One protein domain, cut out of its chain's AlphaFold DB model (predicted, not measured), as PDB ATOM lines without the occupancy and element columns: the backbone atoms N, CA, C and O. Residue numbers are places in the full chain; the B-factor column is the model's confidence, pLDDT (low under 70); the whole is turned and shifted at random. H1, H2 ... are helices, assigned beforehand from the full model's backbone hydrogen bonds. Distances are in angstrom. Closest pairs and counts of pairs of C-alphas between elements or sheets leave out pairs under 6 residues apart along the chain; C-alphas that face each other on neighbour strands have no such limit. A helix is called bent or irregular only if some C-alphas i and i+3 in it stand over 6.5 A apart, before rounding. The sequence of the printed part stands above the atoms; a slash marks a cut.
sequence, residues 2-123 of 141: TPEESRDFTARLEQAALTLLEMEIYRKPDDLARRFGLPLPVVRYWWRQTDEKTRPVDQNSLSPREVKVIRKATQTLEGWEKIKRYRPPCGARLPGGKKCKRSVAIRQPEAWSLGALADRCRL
ATOM      1  N   THR A   2     169.964 106.343 135.996       84.50
ATOM      2  CA  THR A   2     170.168 106.014 137.406       84.50
ATOM      3  C   THR A   2     168.810 105.807 138.101       84.50
ATOM      4  O   THR A   2     167.763 106.088 137.503       84.50
ATOM      5  N   PRO A   3     168.786 105.308 139.348       82.62
ATOM      6  CA  PRO A   3     167.550 105.193 140.123       82.62
ATOM      7  C   PRO A   3     166.842 106.540 140.337       82.62
ATOM      8  O   PRO A   3     165.619 106.607 140.258       82.62
ATOM      9  N   GLU A   4     167.591 107.620 140.559       87.62
ATOM     10  CA  GLU A   4     167.082 108.997 140.672       87.62
ATOM     11  C   GLU A   4     166.404 109.418 139.365       87.62
ATOM     12  O   GLU A   4     165.223 109.752 139.359       87.62
ATOM     13  N   GLU A   5     167.103 109.263 138.234       90.75
ATOM     14  CA  GLU A   5     166.559 109.587 136.911       90.75
ATOM     15  C   GLU A   5     165.295 108.766 136.600       90.75
ATOM     16  O   GLU A   5     164.380 109.252 135.932       90.75
ATOM     17  N   SER A   6     165.227 107.518 137.081       91.12
ATOM     18  CA  SER A   6     164.027 106.691 136.952       91.12
ATOM     19  C   SER A   6     162.873 107.200 137.812       91.12
ATOM     20  O   SER A   6     161.730 107.116 137.361       91.12
ATOM     21  N   ARG A   7     163.128 107.678 139.035       92.31
ATOM     22  CA  ARG A   7     162.101 108.264 139.911       92.31
ATOM     23  C   ARG A   7     161.536 109.535 139.293       92.31
ATOM     24  O   ARG A   7     160.330 109.605 139.074       92.31
ATOM     25  N   ASP A   8     162.403 110.447 138.868       94.25
ATOM     26  CA  ASP A   8     162.007 111.708 138.230       94.25
ATOM     27  C   ASP A   8     161.250 111.477 136.921       94.25
ATOM     28  O   ASP A   8     160.301 112.178 136.574       94.25
ATOM     29  N   PHE A   9     161.667 110.474 136.147       93.88
ATOM     30  CA  PHE A   9     160.928 110.064 134.963       93.88
ATOM     31  C   PHE A   9     159.535 109.523 135.307       93.88
ATOM     32  O   PHE A   9     158.571 109.859 134.625       93.88
ATOM     33  N   THR A  10     159.411 108.738 136.376       95.50
ATOM     34  CA  THR A  10     158.124 108.164 136.793       95.50
ATOM     35  C   THR A  10     157.171 109.237 137.303       95.50
ATOM     36  O   THR A  10     156.017 109.240 136.893       95.50
ATOM     37  N   ALA A  11     157.663 110.205 138.078       96.12
ATOM     38  CA  ALA A  11     156.878 111.363 138.505       96.12
ATOM     39  C   ALA A  11     156.371 112.191 137.308       96.12
ATOM     40  O   ALA A  11     155.230 112.642 137.281       96.12
ATOM     41  N   ARG A  12     157.194 112.347 136.258       96.81
ATOM     42  CA  ARG A  12     156.756 113.004 135.013       96.81
ATOM     43  C   ARG A  12     155.687 112.208 134.265       96.81
ATOM     44  O   ARG A  12     154.789 112.824 133.697       96.81
ATOM     45  N   LEU A  13     155.782 110.874 134.243       97.81
ATOM     46  CA  LEU A  13     154.737 110.020 133.668       97.81
ATOM     47  C   LEU A  13     153.425 110.153 134.441       97.81
ATOM     48  O   LEU A  13     152.377 110.295 133.820       97.81
ATOM     49  N   GLU A  14     153.495 110.135 135.771       97.69
ATOM     50  CA  GLU A  14     152.346 110.312 136.656       97.69
ATOM     51  C   GLU A  14     151.649 111.643 136.387       97.69
ATOM     52  O   GLU A  14     150.482 111.655 136.002       97.69
ATOM     53  N   GLN A  15     152.386 112.755 136.457       97.88
ATOM     54  CA  GLN A  15     151.824 114.079 136.203       97.88
ATOM     55  C   GLN A  15     151.205 114.182 134.802       97.88
ATOM     56  O   GLN A  15     150.122 114.737 134.643       97.88
ATOM     57  N   ALA A  16     151.871 113.639 133.779       98.38
ATOM     58  CA  ALA A  16     151.349 113.641 132.418       98.38
ATOM     59  C   ALA A  16     150.055 112.820 132.292       98.38
ATOM     60  O   ALA A  16     149.124 113.257 131.618       98.38
ATOM     61  N   ALA A  17     149.982 111.653 132.936       98.06
ATOM     62  CA  ALA A  17     148.785 110.822 132.938       98.06
ATOM     63  C   ALA A  17     147.619 111.528 133.643       98.06
ATOM     64  O   ALA A  17     146.536 111.613 133.069       98.06
ATOM     65  N   LEU A  18     147.861 112.084 134.834       97.75
ATOM     66  CA  LEU A  18     146.850 112.807 135.603       97.75
ATOM     67  C   LEU A  18     146.317 114.017 134.837       97.75
ATOM     68  O   LEU A  18     145.108 114.167 134.731       97.75
ATOM     69  N   THR A  19     147.184 114.811 134.202       97.50
ATOM     70  CA  THR A  19     146.750 115.955 133.384       97.50
ATOM     71  C   THR A  19     145.820 115.543 132.239       97.50
ATOM     72  O   THR A  19     144.832 116.223 131.976       97.50
ATOM     73  N   LEU A  20     146.103 114.437 131.545       97.50
ATOM     74  CA  LEU A  20     145.252 113.985 130.438       97.50
ATOM     75  C   LEU A  20     143.922 113.374 130.910       97.50
ATOM     76  O   LEU A  20     142.951 113.419 130.155       97.50
ATOM     77  N   LEU A  21     143.882 112.804 132.118       97.25
ATOM     78  CA  LEU A  21     142.656 112.291 132.741       97.25
ATOM     79  C   LEU A  21     141.793 113.426 133.292       97.25
ATOM     80  O   LEU A  21     140.604 113.479 133.000       97.25
ATOM     81  N   GLU A  22     142.401 114.369 134.012       96.62
ATOM     82  CA  GLU A  22     141.735 115.560 134.540       96.62
ATOM     83  C   GLU A  22     141.071 116.349 133.409       96.62
ATOM     84  O   GLU A  22     139.915 116.727 133.527       96.62
ATOM     85  N   MET A  23     141.749 116.539 132.275       95.69
ATOM     86  CA  MET A  23     141.187 117.250 131.118       95.69
ATOM     87  C   MET A  23     140.199 116.411 130.278       95.69
ATOM     88  O   MET A  23     139.780 116.855 129.215       95.69
ATOM     89  N   GLU A  24     139.870 115.184 130.689       94.88
ATOM     90  CA  GLU A  24     139.055 114.215 129.931       94.88
ATOM     91  C   GLU A  24     139.516 113.954 128.485       94.88
ATOM     92  O   GLU A  24     138.735 113.534 127.629       94.88
ATOM     93  N   ILE A  25     140.811 114.125 128.195       95.94
ATOM     94  CA  ILE A  25     141.382 113.707 126.902       95.94
ATOM     95  C   ILE A  25     141.256 112.188 126.751       95.94
ATOM     96  O   ILE A  25     140.989 111.677 125.662       95.94
ATOM     97  N   TYR A  26     141.404 111.472 127.867       95.94
ATOM     98  CA  TYR A  26     141.020 110.073 128.006       95.94
ATOM     99  C   TYR A  26     139.979 109.963 129.116       95.94
ATOM    100  O   TYR A  26     140.223 110.391 130.237       95.94
ATOM    101  N   ARG A  27     138.830 109.348 128.815       92.00
ATOM    102  CA  ARG A  27     137.700 109.242 129.756       92.00
ATOM    103  C   ARG A  27     137.967 108.320 130.942       92.00
ATOM    104  O   ARG A  27     137.326 108.448 131.976       92.00
ATOM    105  N   LYS A  28     138.837 107.323 130.762       95.00
ATOM    106  CA  LYS A  28     139.129 106.306 131.776       95.00
ATOM    107  C   LYS A  28     140.634 106.062 131.880       95.00
ATOM    108  O   LYS A  28     141.304 106.015 130.841       95.00
ATOM    109  N   PRO A  29     141.153 105.780 133.091       96.81
ATOM    110  CA  PRO A  29     142.533 105.328 133.294       96.81
ATOM    111  C   PRO A  29     142.917 104.161 132.377       96.81
ATOM    112  O   PRO A  29     144.025 104.111 131.847       96.81
ATOM    113  N   ASP A  30     141.975 103.246 132.149       97.69
ATOM    114  CA  ASP A  30     142.119 102.076 131.288       97.69
ATOM    115  C   ASP A  30     142.424 102.412 129.824       97.69
ATOM    116  O   ASP A  30     143.227 101.727 129.184       97.69
ATOM    117  N   ASP A  31     141.814 103.464 129.285       97.50
ATOM    118  CA  ASP A  31     142.010 103.864 127.890       97.50
ATOM    119  C   ASP A  31     143.395 104.481 127.701       97.50
ATOM    120  O   ASP A  31     144.128 104.104 126.783       97.50
ATOM    121  N   LEU A  32     143.794 105.350 128.633       97.88
ATOM    122  CA  LEU A  32     145.127 105.944 128.664       97.88
ATOM    123  C   LEU A  32     146.206 104.865 128.831       97.88
ATOM    124  O   LEU A  32     147.178 104.825 128.072       97.88
ATOM    125  N   ALA A  33     146.029 103.954 129.793       97.38
ATOM    126  CA  ALA A  33     146.996 102.895 130.066       97.38
ATOM    127  C   ALA A  33     147.210 101.996 128.842       97.38
ATOM    128  O   ALA A  33     148.357 101.724 128.473       97.38
ATOM    129  N   ARG A  34     146.121 101.591 128.172       96.94
ATOM    130  CA  ARG A  34     146.185 100.801 126.935       96.94
ATOM    131  C   ARG A  34     146.865 101.565 125.803       96.94
ATOM    132  O   ARG A  34     147.712 100.987 125.128       96.94
ATOM    133  N   ARG A  35     146.556 102.856 125.630       97.00
ATOM    134  CA  ARG A  35     147.137 103.688 124.565       97.00
ATOM    135  C   ARG A  35     148.658 103.791 124.656       97.00
ATOM    136  O   ARG A  35     149.329 103.679 123.634       97.00
ATOM    137  N   PHE A  36     149.203 103.996 125.853       96.81
ATOM    138  CA  PHE A  36     150.645 104.203 126.043       96.81
ATOM    139  C   PHE A  36     151.385 102.950 126.540       96.81
ATOM    140  O   PHE A  36     152.603 102.966 126.734       96.81
ATOM    141  N   GLY A  37     150.674 101.839 126.751       95.00
ATOM    142  CA  GLY A  37     151.242 100.598 127.278       95.00
ATOM    143  C   GLY A  37     151.842 100.771 128.677       95.00
ATOM    144  O   GLY A  37     152.928 100.237 128.952       95.00
ATOM    145  N   LEU A  38     151.177 101.562 129.523       96.25
ATOM    146  CA  LEU A  38     151.465 101.691 130.952       96.25
ATOM    147  C   LEU A  38     150.774 100.554 131.722       96.25
ATOM    148  O   LEU A  38     149.721 100.080 131.291       96.25
ATOM    149  N   PRO A  39     151.311 100.107 132.869       95.19
ATOM    150  CA  PRO A  39     150.618  99.123 133.688       95.19
ATOM    151  C   PRO A  39     149.324  99.713 134.257       95.19
ATOM    152  O   PRO A  39     149.347 100.697 134.996       95.19
ATOM    153  N   LEU A  40     148.194  99.077 133.955       95.94
ATOM    154  CA  LEU A  40     146.880  99.530 134.405       95.94
ATOM    155  C   LEU A  40     146.772  99.739 135.931       95.94
ATOM    156  O   LEU A  40     146.245 100.778 136.333       95.94
ATOM    157  N   PRO A  41     147.287  98.836 136.798       96.00
ATOM    158  CA  PRO A  41     147.211  99.040 138.244       96.00
ATOM    159  C   PRO A  41     147.910 100.322 138.710       96.00
ATOM    160  O   PRO A  41     147.448 100.943 139.661       96.00
ATOM    161  N   VAL A  42     148.977 100.742 138.019       96.06
ATOM    162  CA  VAL A  42     149.703 101.981 138.331       96.06
ATOM    163  C   VAL A  42     148.856 103.198 137.987       96.06
ATOM    164  O   VAL A  42     148.654 104.054 138.837       96.06
ATOM    165  N   VAL A  43     148.319 103.262 136.766       97.00
ATOM    166  CA  VAL A  43     147.520 104.420 136.332       97.00
ATOM    167  C   VAL A  43     146.263 104.564 137.194       97.00
ATOM    168  O   VAL A  43     145.924 105.666 137.612       97.00
ATOM    169  N   ARG A  44     145.606 103.446 137.540       95.88
ATOM    170  CA  ARG A  44     144.480 103.443 138.487       95.88
ATOM    171  C   ARG A  44     144.892 103.853 139.898       95.88
ATOM    172  O   ARG A  44     144.096 104.458 140.603       95.88
ATOM    173  N   TYR A  45     146.086 103.476 140.349       94.88
ATOM    174  CA  TYR A  45     146.598 103.925 141.641       94.88
ATOM    175  C   TYR A  45     146.787 105.441 141.645       94.88
ATOM    176  O   TYR A  45     146.193 106.086 142.499       94.88
ATOM    177  N   TRP A  46     147.506 105.997 140.663       95.50
ATOM    178  CA  TRP A  46     147.700 107.445 140.525       95.50
ATOM    179  C   TRP A  46     146.375 108.198 140.515       95.50
ATOM    180  O   TRP A  46     146.200 109.135 141.283       95.50
ATOM    181  N   TRP A  47     145.417 107.747 139.698       96.00
ATOM    182  CA  TRP A  47     144.112 108.396 139.608       96.00
ATOM    183  C   TRP A  47     143.368 108.417 140.952       96.00
ATOM    184  O   TRP A  47     142.909 109.473 141.373       96.00
ATOM    185  N   ARG A  48     143.357 107.294 141.685       94.62
ATOM    186  CA  ARG A  48     142.725 107.183 143.017       94.62
ATOM    187  C   ARG A  48     143.393 108.012 144.116       94.62
ATOM    188  O   ARG A  48     142.840 108.111 145.202       94.62
ATOM    189  N   GLN A  49     144.608 108.520 143.896       93.12
ATOM    190  CA  GLN A  49     145.253 109.446 144.837       93.12
ATOM    191  C   GLN A  49     144.795 110.899 144.636       93.12
ATOM    192  O   GLN A  49     145.252 111.785 145.354       93.12
ATOM    193  N   THR A  50     143.920 111.157 143.663       92.62
ATOM    194  CA  THR A  50     143.330 112.475 143.416       92.62
ATOM    195  C   THR A  50     141.885 112.527 143.915       92.62
ATOM    196  O   THR A  50     141.300 111.499 144.247       92.62
ATOM    197  N   ASP A  51     141.279 113.713 143.892       91.25
ATOM    198  CA  ASP A  51     139.835 113.889 144.117       91.25
ATOM    199  C   ASP A  51     138.970 113.337 142.962       91.25
ATOM    200  O   ASP A  51     137.750 113.490 142.979       91.25
ATOM    201  N   GLU A  52     139.595 112.788 141.915       89.06
ATOM    202  CA  GLU A  52     138.969 112.321 140.672       89.06
ATOM    203  C   GLU A  52     138.099 113.383 139.969       89.06
ATOM    204  O   GLU A  52     137.235 113.073 139.148       89.06
ATOM    205  N   LYS A  53     138.343 114.664 140.270       89.44
ATOM    206  CA  LYS A  53     137.672 115.793 139.625       89.44
ATOM    207  C   LYS A  53     138.178 115.932 138.198       89.44
ATOM    208  O   LYS A  53     139.382 116.028 137.963       89.44
ATOM    209  N   THR A  54     137.246 115.990 137.259       92.75
ATOM    210  CA  THR A  54     137.543 116.237 135.854       92.75
ATOM    211  C   THR A  54     137.120 117.645 135.451       92.75
ATOM    212  O   THR A  54     136.193 118.246 135.999       92.75
ATOM    213  N   ARG A  55     137.836 118.194 134.476       91.19
ATOM    214  CA  ARG A  55     137.554 119.444 133.785       91.19
ATOM    215  C   ARG A  55     137.489 119.128 132.291       91.19
ATOM    216  O   ARG A  55     138.509 119.266 131.608       91.19
ATOM    217  N   PRO A  56     136.321 118.696 131.787       90.25
ATOM    218  CA  PRO A  56     136.144 118.426 130.371       90.25
ATOM    219  C   PRO A  56     136.536 119.660 129.563       90.25
ATOM    220  O   PRO A  56     136.057 120.765 129.826       90.25
ATOM    221  N   VAL A  57     137.425 119.478 128.593       90.12
ATOM    222  CA  VAL A  57     137.786 120.535 127.650       90.12
ATOM    223  C   VAL A  57     137.124 120.265 126.309       90.12
ATOM    224  O   VAL A  57     137.167 119.145 125.795       90.12
ATOM    225  N   ASP A  58     136.525 121.295 125.720       90.31
ATOM    226  CA  ASP A  58     136.076 121.217 124.336       90.31
ATOM    227  C   ASP A  58     137.298 121.296 123.412       90.31
ATOM    228  O   ASP A  58     138.024 122.290 123.369       90.31
ATOM    229  N   GLN A  59     137.539 120.213 122.674       83.25
ATOM    230  CA  GLN A  59     138.713 120.080 121.812       83.25
ATOM    231  C   GLN A  59     138.724 121.097 120.665       83.25
ATOM    232  O   GLN A  59     139.801 121.443 120.180       83.25
ATOM    233  N   ASN A  60     137.555 121.603 120.264       87.12
ATOM    234  CA  ASN A  60     137.435 122.588 119.190       87.12
ATOM    235  C   ASN A  60     137.741 124.020 119.654       87.12
ATOM    236  O   ASN A  60     137.946 124.897 118.817       87.12
ATOM    237  N   SER A  61     137.796 124.261 120.967       91.19
ATOM    238  CA  SER A  61     137.982 125.592 121.561       91.19
ATOM    239  C   SER A  61     139.147 125.660 122.558       91.19
ATOM    240  O   SER A  61     139.230 126.581 123.371       91.19
ATOM    241  N   LEU A  62     140.097 124.720 122.469       92.50
ATOM    242  CA  LEU A  62     141.290 124.707 123.317       92.50
ATOM    243  C   LEU A  62     142.124 125.979 123.159       92.50
ATOM    244  O   LEU A  62     142.530 126.358 122.058       92.50
ATOM    245  N   SER A  63     142.499 126.579 124.288       94.06
ATOM    246  CA  SER A  63     143.474 127.664 124.281       94.06
ATOM    247  C   SER A  63     144.858 127.160 123.829       94.06
ATOM    248  O   SER A  63     145.229 126.008 124.093       94.06
ATOM    249  N   PRO A  64     145.713 128.019 123.238       95.31
ATOM    250  CA  PRO A  64     147.078 127.634 122.858       95.31
ATOM    251  C   PRO A  64     147.900 127.052 124.020       95.31
ATOM    252  O   PRO A  64     148.760 126.187 123.828       95.31
ATOM    253  N   ARG A  65     147.625 127.505 125.252       94.44
ATOM    254  CA  ARG A  65     148.259 126.993 126.471       94.44
ATOM    255  C   ARG A  65     147.844 125.549 126.749       94.44
ATOM    256  O   ARG A  65     148.716 124.725 127.019       94.44
ATOM    257  N   GLU A  66     146.556 125.236 126.656       94.62
ATOM    258  CA  GLU A  66     146.032 123.883 126.871       94.62
ATOM    259  C   GLU A  66     146.534 122.912 125.806       94.62
ATOM    260  O   GLU A  66     147.035 121.845 126.154       94.62
ATOM    261  N   VAL A  67     146.528 123.315 124.530       95.94
ATOM    262  CA  VAL A  67     147.103 122.512 123.435       95.94
ATOM    263  C   VAL A  67     148.558 122.146 123.739       95.94
ATOM    264  O   VAL A  67     148.964 120.988 123.608       95.94
ATOM    265  N   LYS A  68     149.359 123.117 124.194       96.69
ATOM    266  CA  LYS A  68     150.765 122.886 124.553       96.69
ATOM    267  C   LYS A  68     150.908 121.920 125.731       96.69
ATOM    268  O   LYS A  68     151.795 121.064 125.701       96.69
ATOM    269  N   VAL A  69     150.062 122.047 126.752       96.75
ATOM    270  CA  VAL A  69     150.053 121.159 127.925       96.75
ATOM    271  C   VAL A  69     149.700 119.727 127.516       96.75
ATOM    272  O   VAL A  69     150.483 118.818 127.796       96.75
ATOM    273  N   ILE A  70     148.605 119.533 126.773       96.56
ATOM    274  CA  ILE A  70     148.155 118.223 126.276       96.56
ATOM    275  C   ILE A  70     149.239 117.575 125.411       96.56
ATOM    276  O   ILE A  70     149.582 116.404 125.604       96.56
ATOM    277  N   ARG A  71     149.839 118.339 124.489       97.31
ATOM    278  CA  ARG A  71     150.925 117.853 123.630       97.31
ATOM    279  C   ARG A  71     152.127 117.393 124.454       97.31
ATOM    280  O   ARG A  71     152.652 116.310 124.208       97.31
ATOM    281  N   LYS A  72     152.566 118.192 125.431       97.88
ATOM    282  CA  LYS A  72     153.714 117.853 126.287       97.88
ATOM    283  C   LYS A  72     153.438 116.609 127.135       97.88
ATOM    284  O   LYS A  72     154.319 115.757 127.258       97.88
ATOM    285  N   ALA A  73     152.237 116.493 127.699       97.94
ATOM    286  CA  ALA A  73     151.828 115.317 128.459       97.94
ATOM    287  C   ALA A  73     151.826 114.065 127.567       97.94
ATOM    288  O   ALA A  73     152.484 113.080 127.890       97.94
ATOM    289  N   THR A  74     151.212 114.151 126.384       97.62
ATOM    290  CA  THR A  74     151.188 113.063 125.390       97.62
ATOM    291  C   THR A  74     152.600 112.606 125.019       97.62
ATOM    292  O   THR A  74     152.915 111.428 125.154       97.62
ATOM    293  N   GLN A  75     153.493 113.535 124.662       96.94
ATOM    294  CA  GLN A  75     154.890 113.218 124.326       96.94
ATOM    295  C   GLN A  75     155.654 112.576 125.492       96.94
ATOM    296  O   GLN A  75     156.497 111.701 125.289       96.94
ATOM    297  N   THR A  76     155.368 112.999 126.726       97.38
ATOM    298  CA  THR A  76     155.978 112.410 127.925       97.38
ATOM    299  C   THR A  76     155.571 110.943 128.072       97.38
ATOM    300  O   THR A  76     156.436 110.096 128.305       97.38
ATOM    301  N   LEU A  77     154.287 110.628 127.866       97.56
ATOM    302  CA  LEU A  77     153.782 109.255 127.913       97.56
ATOM    303  C   LEU A  77     154.283 108.401 126.739       97.56
ATOM    304  O   LEU A  77     154.652 107.249 126.946       97.56
ATOM    305  N   GLU A  78     154.390 108.954 125.528       96.06
ATOM    306  CA  GLU A  78     155.014 108.271 124.380       96.06
ATOM    307  C   GLU A  78     156.482 107.906 124.654       96.06
ATOM    308  O   GLU A  78     156.967 106.849 124.236       96.06
ATOM    309  N   GLY A  79     157.182 108.735 125.439       93.81
ATOM    310  CA  GLY A  79     158.534 108.457 125.918       93.81
ATOM    311  C   GLY A  79     158.661 107.138 126.689       93.81
ATOM    312  O   GLY A  79     159.740 106.536 126.692       93.81
ATOM    313  N   TRP A  80     157.576 106.630 127.287       95.31
ATOM    314  CA  TRP A  80     157.579 105.352 128.000       95.31
ATOM    315  C   TRP A  80     157.931 104.165 127.102       95.31
ATOM    316  O   TRP A  80     158.723 103.307 127.495       95.31
ATOM    317  N   GLU A  81     157.418 104.123 125.872       92.38
ATOM    318  CA  GLU A  81     157.714 103.039 124.931       92.38
ATOM    319  C   GLU A  81     159.210 102.996 124.589       92.38
ATOM    320  O   GLU A  81     159.831 101.929 124.574       92.38
ATOM    321  N   LYS A  82     159.828 104.172 124.425       91.56
ATOM    322  CA  LYS A  82     161.274 104.293 124.222       91.56
ATOM    323  C   LYS A  82     162.046 103.759 125.428       91.56
ATOM    324  O   LYS A  82     162.987 102.989 125.244       91.56
ATOM    325  N   ILE A  83     161.634 104.106 126.649       91.88
ATOM    326  CA  ILE A  83     162.268 103.595 127.871       91.88
ATOM    327  C   ILE A  83     162.110 102.078 127.984       91.88
ATOM    328  O   ILE A  83     163.086 101.405 128.298       91.88
ATOM    329  N   LYS A  84     160.942 101.505 127.661       92.00
ATOM    330  CA  LYS A  84     160.749 100.045 127.635       92.00
ATOM    331  C   LYS A  84     161.657  99.347 126.615       92.00
ATOM    332  O   LYS A  84     162.089  98.225 126.875       92.00
ATOM    333  N   ARG A  85     161.962  99.961 125.474       91.06
ATOM    334  CA  ARG A  85     162.841  99.347 124.462       91.06
ATOM    335  C   ARG A  85     164.319  99.506 124.802       91.06
ATOM    336  O   ARG A  85     165.061  98.530 124.781       91.06
ATOM    337  N   TYR A  86     164.733 100.709 125.185       91.62
ATOM    338  CA  TYR A  86     166.140 101.090 125.336       91.62
ATOM    339  C   TYR A  86     166.543 101.276 126.804       91.62
ATOM    340  O   TYR A  86     167.183 102.259 127.178       91.62
ATOM    341  N   ARG A  87     166.155 100.323 127.659       93.12
ATOM    342  CA  ARG A  87     166.540 100.321 129.077       93.12
ATOM    343  C   ARG A  87     168.064 100.205 129.233       93.12
ATOM    344  O   ARG A  87     168.673  99.396 128.526       93.12
ATOM    345  N   PRO A  88     168.675 100.916 130.200       93.19
ATOM    346  CA  PRO A  88     170.111 100.829 130.444       93.19
ATOM    347  C   PRO A  88     170.539  99.409 130.853       93.19
ATOM    348  O   PRO A  88     169.720  98.626 131.356       93.19
ATOM    349  N   PRO A  89     171.821  99.054 130.661       94.38
ATOM    350  CA  PRO A  89     172.348  97.767 131.089       94.38
ATOM    351  C   PRO A  89     172.409  97.666 132.620       94.38
ATOM    352  O   PRO A  89     172.632  98.642 133.326       94.38
ATOM    353  N   CYS A  90     172.272  96.444 133.124       94.31
ATOM    354  CA  CYS A  90     172.294  96.095 134.541       94.31
ATOM    355  C   CYS A  90     173.613  96.455 135.218       94.31
ATOM    356  O   CYS A  90     173.615  96.898 136.361       94.31
ATOM    357  N   GLY A  91     174.744  96.212 134.557       93.12
ATOM    358  CA  GLY A  91     176.059  96.599 135.065       93.12
ATOM    359  C   GLY A  91     176.557  95.828 136.295       93.12
ATOM    360  O   GLY A  91     177.599  96.199 136.832       93.12
ATOM    361  N   ALA A  92     175.853  94.787 136.764       94.25
ATOM    362  CA  ALA A  92     176.328  93.928 137.856       94.25
ATOM    363  C   ALA A  92     177.651  93.244 137.473       94.25
ATOM    364  O   ALA A  92     177.830  92.877 136.309       94.25
ATOM    365  N   ARG A  93     178.574  93.079 138.427       94.88
ATOM    366  CA  ARG A  93     179.843  92.375 138.190       94.88
ATOM    367  C   ARG A  93     179.598  90.866 138.189       94.88
ATOM    368  O   ARG A  93     179.019  90.342 139.133       94.88
ATOM    369  N   LEU A  94     180.013  90.199 137.120       92.69
ATOM    370  CA  LEU A  94     179.958  88.746 136.970       92.69
ATOM    371  C   LEU A  94     181.245  88.104 137.519       92.69
ATOM    372  O   LEU A  94     182.278  88.785 137.569       92.69
ATOM    373  N   PRO A  95     181.228  86.801 137.861       87.62
ATOM    374  CA  PRO A  95     182.456  86.036 138.075       87.62
ATOM    375  C   PRO A  95     183.383  86.194 136.857       87.62
ATOM    376  O   PRO A  95     182.955  86.002 135.720       87.62
ATOM    377  N   GLY A  96     184.621  86.645 137.081       88.75
ATOM    378  CA  GLY A  96     185.554  87.029 136.007       88.75
ATOM    379  C   GLY A  96     185.544  88.518 135.621       88.75
ATOM    380  O   GLY A  96     186.075  88.889 134.578       88.75
ATOM    381  N   GLY A  97     184.925  89.393 136.422       91.25
ATOM    382  CA  GLY A  97     185.103  90.854 136.355       91.25
ATOM    383  C   GLY A  97     184.313  91.591 135.264       91.25
ATOM    384  O   GLY A  97     184.197  92.817 135.308       91.25
ATOM    385  N   LYS A  98     183.706  90.875 134.309       94.19
ATOM    386  CA  LYS A  98     182.854  91.470 133.261       94.19
ATOM    387  C   LYS A  98     181.559  92.053 133.847       94.19
ATOM    388  O   LYS A  98     181.016  91.545 134.827       94.19
ATOM    389  N   LYS A  99     181.018  93.104 133.217       95.38
ATOM    390  CA  LYS A  99     179.723  93.707 133.586       95.38
ATOM    391  C   LYS A  99     178.558  93.032 132.856       95.38
ATOM    392  O   LYS A  99     178.629  92.768 131.656       95.38
ATOM    393  N   CYS A 100     177.448  92.818 133.558       95.31
ATOM    394  CA  CYS A 100     176.216  92.298 132.979       95.31
ATOM    395  C   CYS A 100     175.621  93.281 131.959       95.31
ATOM    396  O   CYS A 100     175.299  94.422 132.297       95.31
ATOM    397  N   LYS A 101     175.408  92.803 130.727       95.06
ATOM    398  CA  LYS A 101     174.827  93.580 129.619       95.06
ATOM    399  C   LYS A 101     173.298  93.513 129.528       95.06
ATOM    400  O   LYS A 101     172.710  94.229 128.728       95.06
ATOM    401  N   ARG A 102     172.638  92.660 130.321       94.69
ATOM    402  CA  ARG A 102     171.167  92.555 130.312       94.69
ATOM    403  C   ARG A 102     170.555  93.871 130.764       94.69
ATOM    404  O   ARG A 102     171.062  94.456 131.712       94.69
ATOM    405  N   SER A 103     169.453  94.293 130.158       95.12
ATOM    406  CA  SER A 103     168.745  95.499 130.587       95.12
ATOM    407  C   SER A 103     168.277  95.414 132.037       95.12
ATOM    408  O   SER A 103     167.900  94.337 132.515       95.12
ATOM    409  N   VAL A 104     168.247  96.556 132.722       95.06
ATOM    410  CA  VAL A 104     167.564  96.680 134.014       95.06
ATOM    411  C   VAL A 104     166.103  96.233 133.906       95.06
ATOM    412  O   VAL A 104     165.489  96.293 132.833       95.06
ATOM    413  N   ALA A 105     165.560  95.720 135.006       94.19
ATOM    414  CA  ALA A 105     164.175  95.279 135.054       94.19
ATOM    415  C   ALA A 105     163.222  96.482 135.113       94.19
ATOM    416  O   ALA A 105     163.561  97.524 135.664       94.19
ATOM    417  N   ILE A 106     162.018  96.320 134.566       94.06
ATOM    418  CA  ILE A 106     160.883  97.187 134.905       94.06
ATOM    419  C   ILE A 106     160.316  96.668 136.223       94.06
ATOM    420  O   ILE A 106     160.101  95.455 136.349       94.06
ATOM    421  N   ARG A 107     160.098  97.564 137.187       92.12
ATOM    422  CA  ARG A 107     159.505  97.214 138.477       92.12
ATOM    423  C   ARG A 107     158.052  96.783 138.304       92.12
ATOM    424  O   ARG A 107     157.360  97.224 137.387       92.12
ATOM    425  N   GLN A 108     157.599  95.933 139.219       90.44
ATOM    426  CA  GLN A 108     156.176  95.631 139.345       90.44
ATOM    427  C   GLN A 108     155.409  96.887 139.788       90.44
ATOM    428  O   GLN A 108     156.018  97.725 140.464       90.44
ATOM    429  N   PRO A 109     154.124  97.029 139.415       88.81
ATOM    430  CA  PRO A 109     153.296  98.194 139.728       88.81
ATOM    431  C   PRO A 109     153.427  98.726 141.159       88.81
ATOM    432  O   PRO A 109     153.543  99.930 141.359       88.81
ATOM    433  N   GLU A 110     153.496  97.835 142.145       86.56
ATOM    434  CA  GLU A 110     153.531  98.160 143.575       86.56
ATOM    435  C   GLU A 110     154.803  98.912 143.993       86.56
ATOM    436  O   GLU A 110     154.835  99.554 145.036       86.56
ATOM    437  N   ALA A 111     155.866  98.834 143.190       88.69
ATOM    438  CA  ALA A 111     157.151  99.462 143.473       88.69
ATOM    439  C   ALA A 111     157.449 100.665 142.562       88.69
ATOM    440  O   ALA A 111     158.573 101.166 142.582       88.69
ATOM    441  N   TRP A 112     156.484 101.137 141.761       91.06
ATOM    442  CA  TRP A 112     156.690 102.288 140.869       91.06
ATOM    443  C   TRP A 112     156.913 103.611 141.610       91.06
ATOM    444  O   TRP A 112     157.558 104.495 141.054       91.06
ATOM    445  N   SER A 113     156.510 103.720 142.879       84.69
ATOM    446  CA  SER A 113     156.889 104.844 143.753       84.69
ATOM    447  C   SER A 113     158.410 104.974 143.939       84.69
ATOM    448  O   SER A 113     158.922 106.061 144.186       84.69
ATOM    449  N   LEU A 114     159.160 103.881 143.754       88.00
ATOM    450  CA  LEU A 114     160.627 103.860 143.753       88.00
ATOM    451  C   LEU A 114     161.231 104.109 142.358       88.00
ATOM    452  O   LEU A 114     162.445 103.998 142.187       88.00
ATOM    453  N   GLY A 115     160.396 104.417 141.363       92.19
ATOM    454  CA  GLY A 115     160.742 104.538 139.951       92.19
ATOM    455  C   GLY A 115     160.369 103.296 139.131       92.19
ATOM    456  O   GLY A 115     160.485 102.163 139.586       92.19
ATOM    457  N   ALA A 116     159.949 103.493 137.882       94.00
ATOM    458  CA  ALA A 116     159.501 102.432 136.982       94.00
ATOM    459  C   ALA A 116     160.607 101.427 136.604       94.00
ATOM    460  O   ALA A 116     160.311 100.274 136.276       94.00
ATOM    461  N   LEU A 117     161.882 101.828 136.646       94.06
ATOM    462  CA  LEU A 117     163.024 100.943 136.432       94.06
ATOM    463  C   LEU A 117     163.672 100.539 137.758       94.06
ATOM    464  O   LEU A 117     163.769 101.302 138.718       94.06
ATOM    465  N   ALA A 118     164.133  99.296 137.797       92.88
ATOM    466  CA  ALA A 118     164.970  98.788 138.865       92.88
ATOM    467  C   ALA A 118     166.440  99.165 138.654       92.88
ATOM    468  O   ALA A 118     166.866  99.508 137.554       92.88
ATOM    469  N   ASP A 119     167.246  98.984 139.698       90.31
ATOM    470  CA  ASP A 119     168.684  99.271 139.644       90.31
ATOM    471  C   ASP A 119     169.452  98.208 138.833       90.31
ATOM    472  O   ASP A 119     170.549  98.451 138.333       90.31
ATOM    473  N   ARG A 120     168.893  96.994 138.723       92.44
ATOM    474  CA  ARG A 120     169.525  95.808 138.121       92.44
ATOM    475  C   ARG A 120     168.539  95.023 137.254       92.44
ATOM    476  O   ARG A 120     167.337  95.273 137.249       92.44
ATOM    477  N   CYS A 121     169.044  94.050 136.494       94.44
ATOM    478  CA  CYS A 121     168.200  93.096 135.767       94.44
ATOM    479  C   CYS A 121     167.572  92.064 136.714       94.44
ATOM    480  O   CYS A 121     168.014  91.894 137.850       94.44
ATOM    481  N   ARG A 122     166.581  91.313 136.218       92.44
ATOM    482  CA  ARG A 122     165.857  90.297 137.006       92.44
ATOM    483  C   ARG A 122     166.776  89.245 137.641       92.44
ATOM    484  O   ARG A 122     166.560  88.897 138.791       92.44
ATOM    485  N   LEU A 123     167.820  88.802 136.931       91.94
ATOM    486  CA  LEU A 123     168.776  87.814 137.458       91.94
ATOM    487  C   LEU A 123     169.691  88.355 138.559       91.94
ATOM    488  O   LEU A 123     170.218  87.582 139.345       91.94
TER     489      LEU A 123
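AT A GLANCE: This is residues 2 to 123 of the 141 residues of an uncharacterized protein of Methylophaga muralis (UniProt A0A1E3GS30). Two long helices, H1 and H4, cross at 45 degrees; H3 and H5 pack on H1, and H2 packs on H3 and H4. The unnamed stretch 86 to 108 makes a long arm that folds back, and its tip, residues 93 to 98, sticks out. The printed part has 122 residues with five named helices, H1 to H5 in chain order, and no named strand; its class is all helix. It is only just loose, close to compact, with a radius of gyration of the C-alphas of 16.9 A, and spans 63 by 27 by 22 A.

HOW THE PARTS SIT: Begin with the hub, H1, residues 3 to 22. Its residues 17 to 21 only just touch H2, residues 29 to 36, with 3 pairs of C-alphas within 8 A, the closest those of Leu 21 and Pro 29, 7.0 A apart. H2 touches H3, residues 40 to 48, closest at C-alphas 33 and 40, 5.5 A. H4, residues 64 to 85, touches H1 at a steep tilt of 45 degrees, opposite ways, closest at the C-alphas of Ala 16 and Ala 73, 4.3 A. H5, residues 109 to 114, touches H1, closest at C-alphas 7 and 114, 6.0 A, and touches H3, closest at C-alphas 42 and 109, 5.4 A. H2 and H5 are apart. The packing is mostly crossed, with 0 of 7 touching pairs at a shallow tilt. Each O i to N i+4 pair is within hydrogen-bond range in H1, H2 and H3, against 15 of 18 in H4 and 0 of 2 in H5, where 2 of 3 O i to N i+3 pairs are.

IN THESE COORDINATES: Find C-alpha 3 at (167.550, 105.193, 140.123); H1 runs 28.4 A from there. H2 measures 10.9 A and H3 12.2 A. C-alpha 64 at (147.078, 127.634, 122.858) begins H4, 32.4 A long. H5, 10.1 A, ends at C-alpha 114, (160.627, 103.860, 143.753); it is irregular, with C-alphas 110 and 113 7.5 A apart.

THE WHOLE: The two C-alphas farthest apart, of Ser 61 and Gly 96, are 62.9 A apart. The printed part has no cut; the links H3 to H4 and H4 to H5 are long. No printed residue is under 70 in pLDDT.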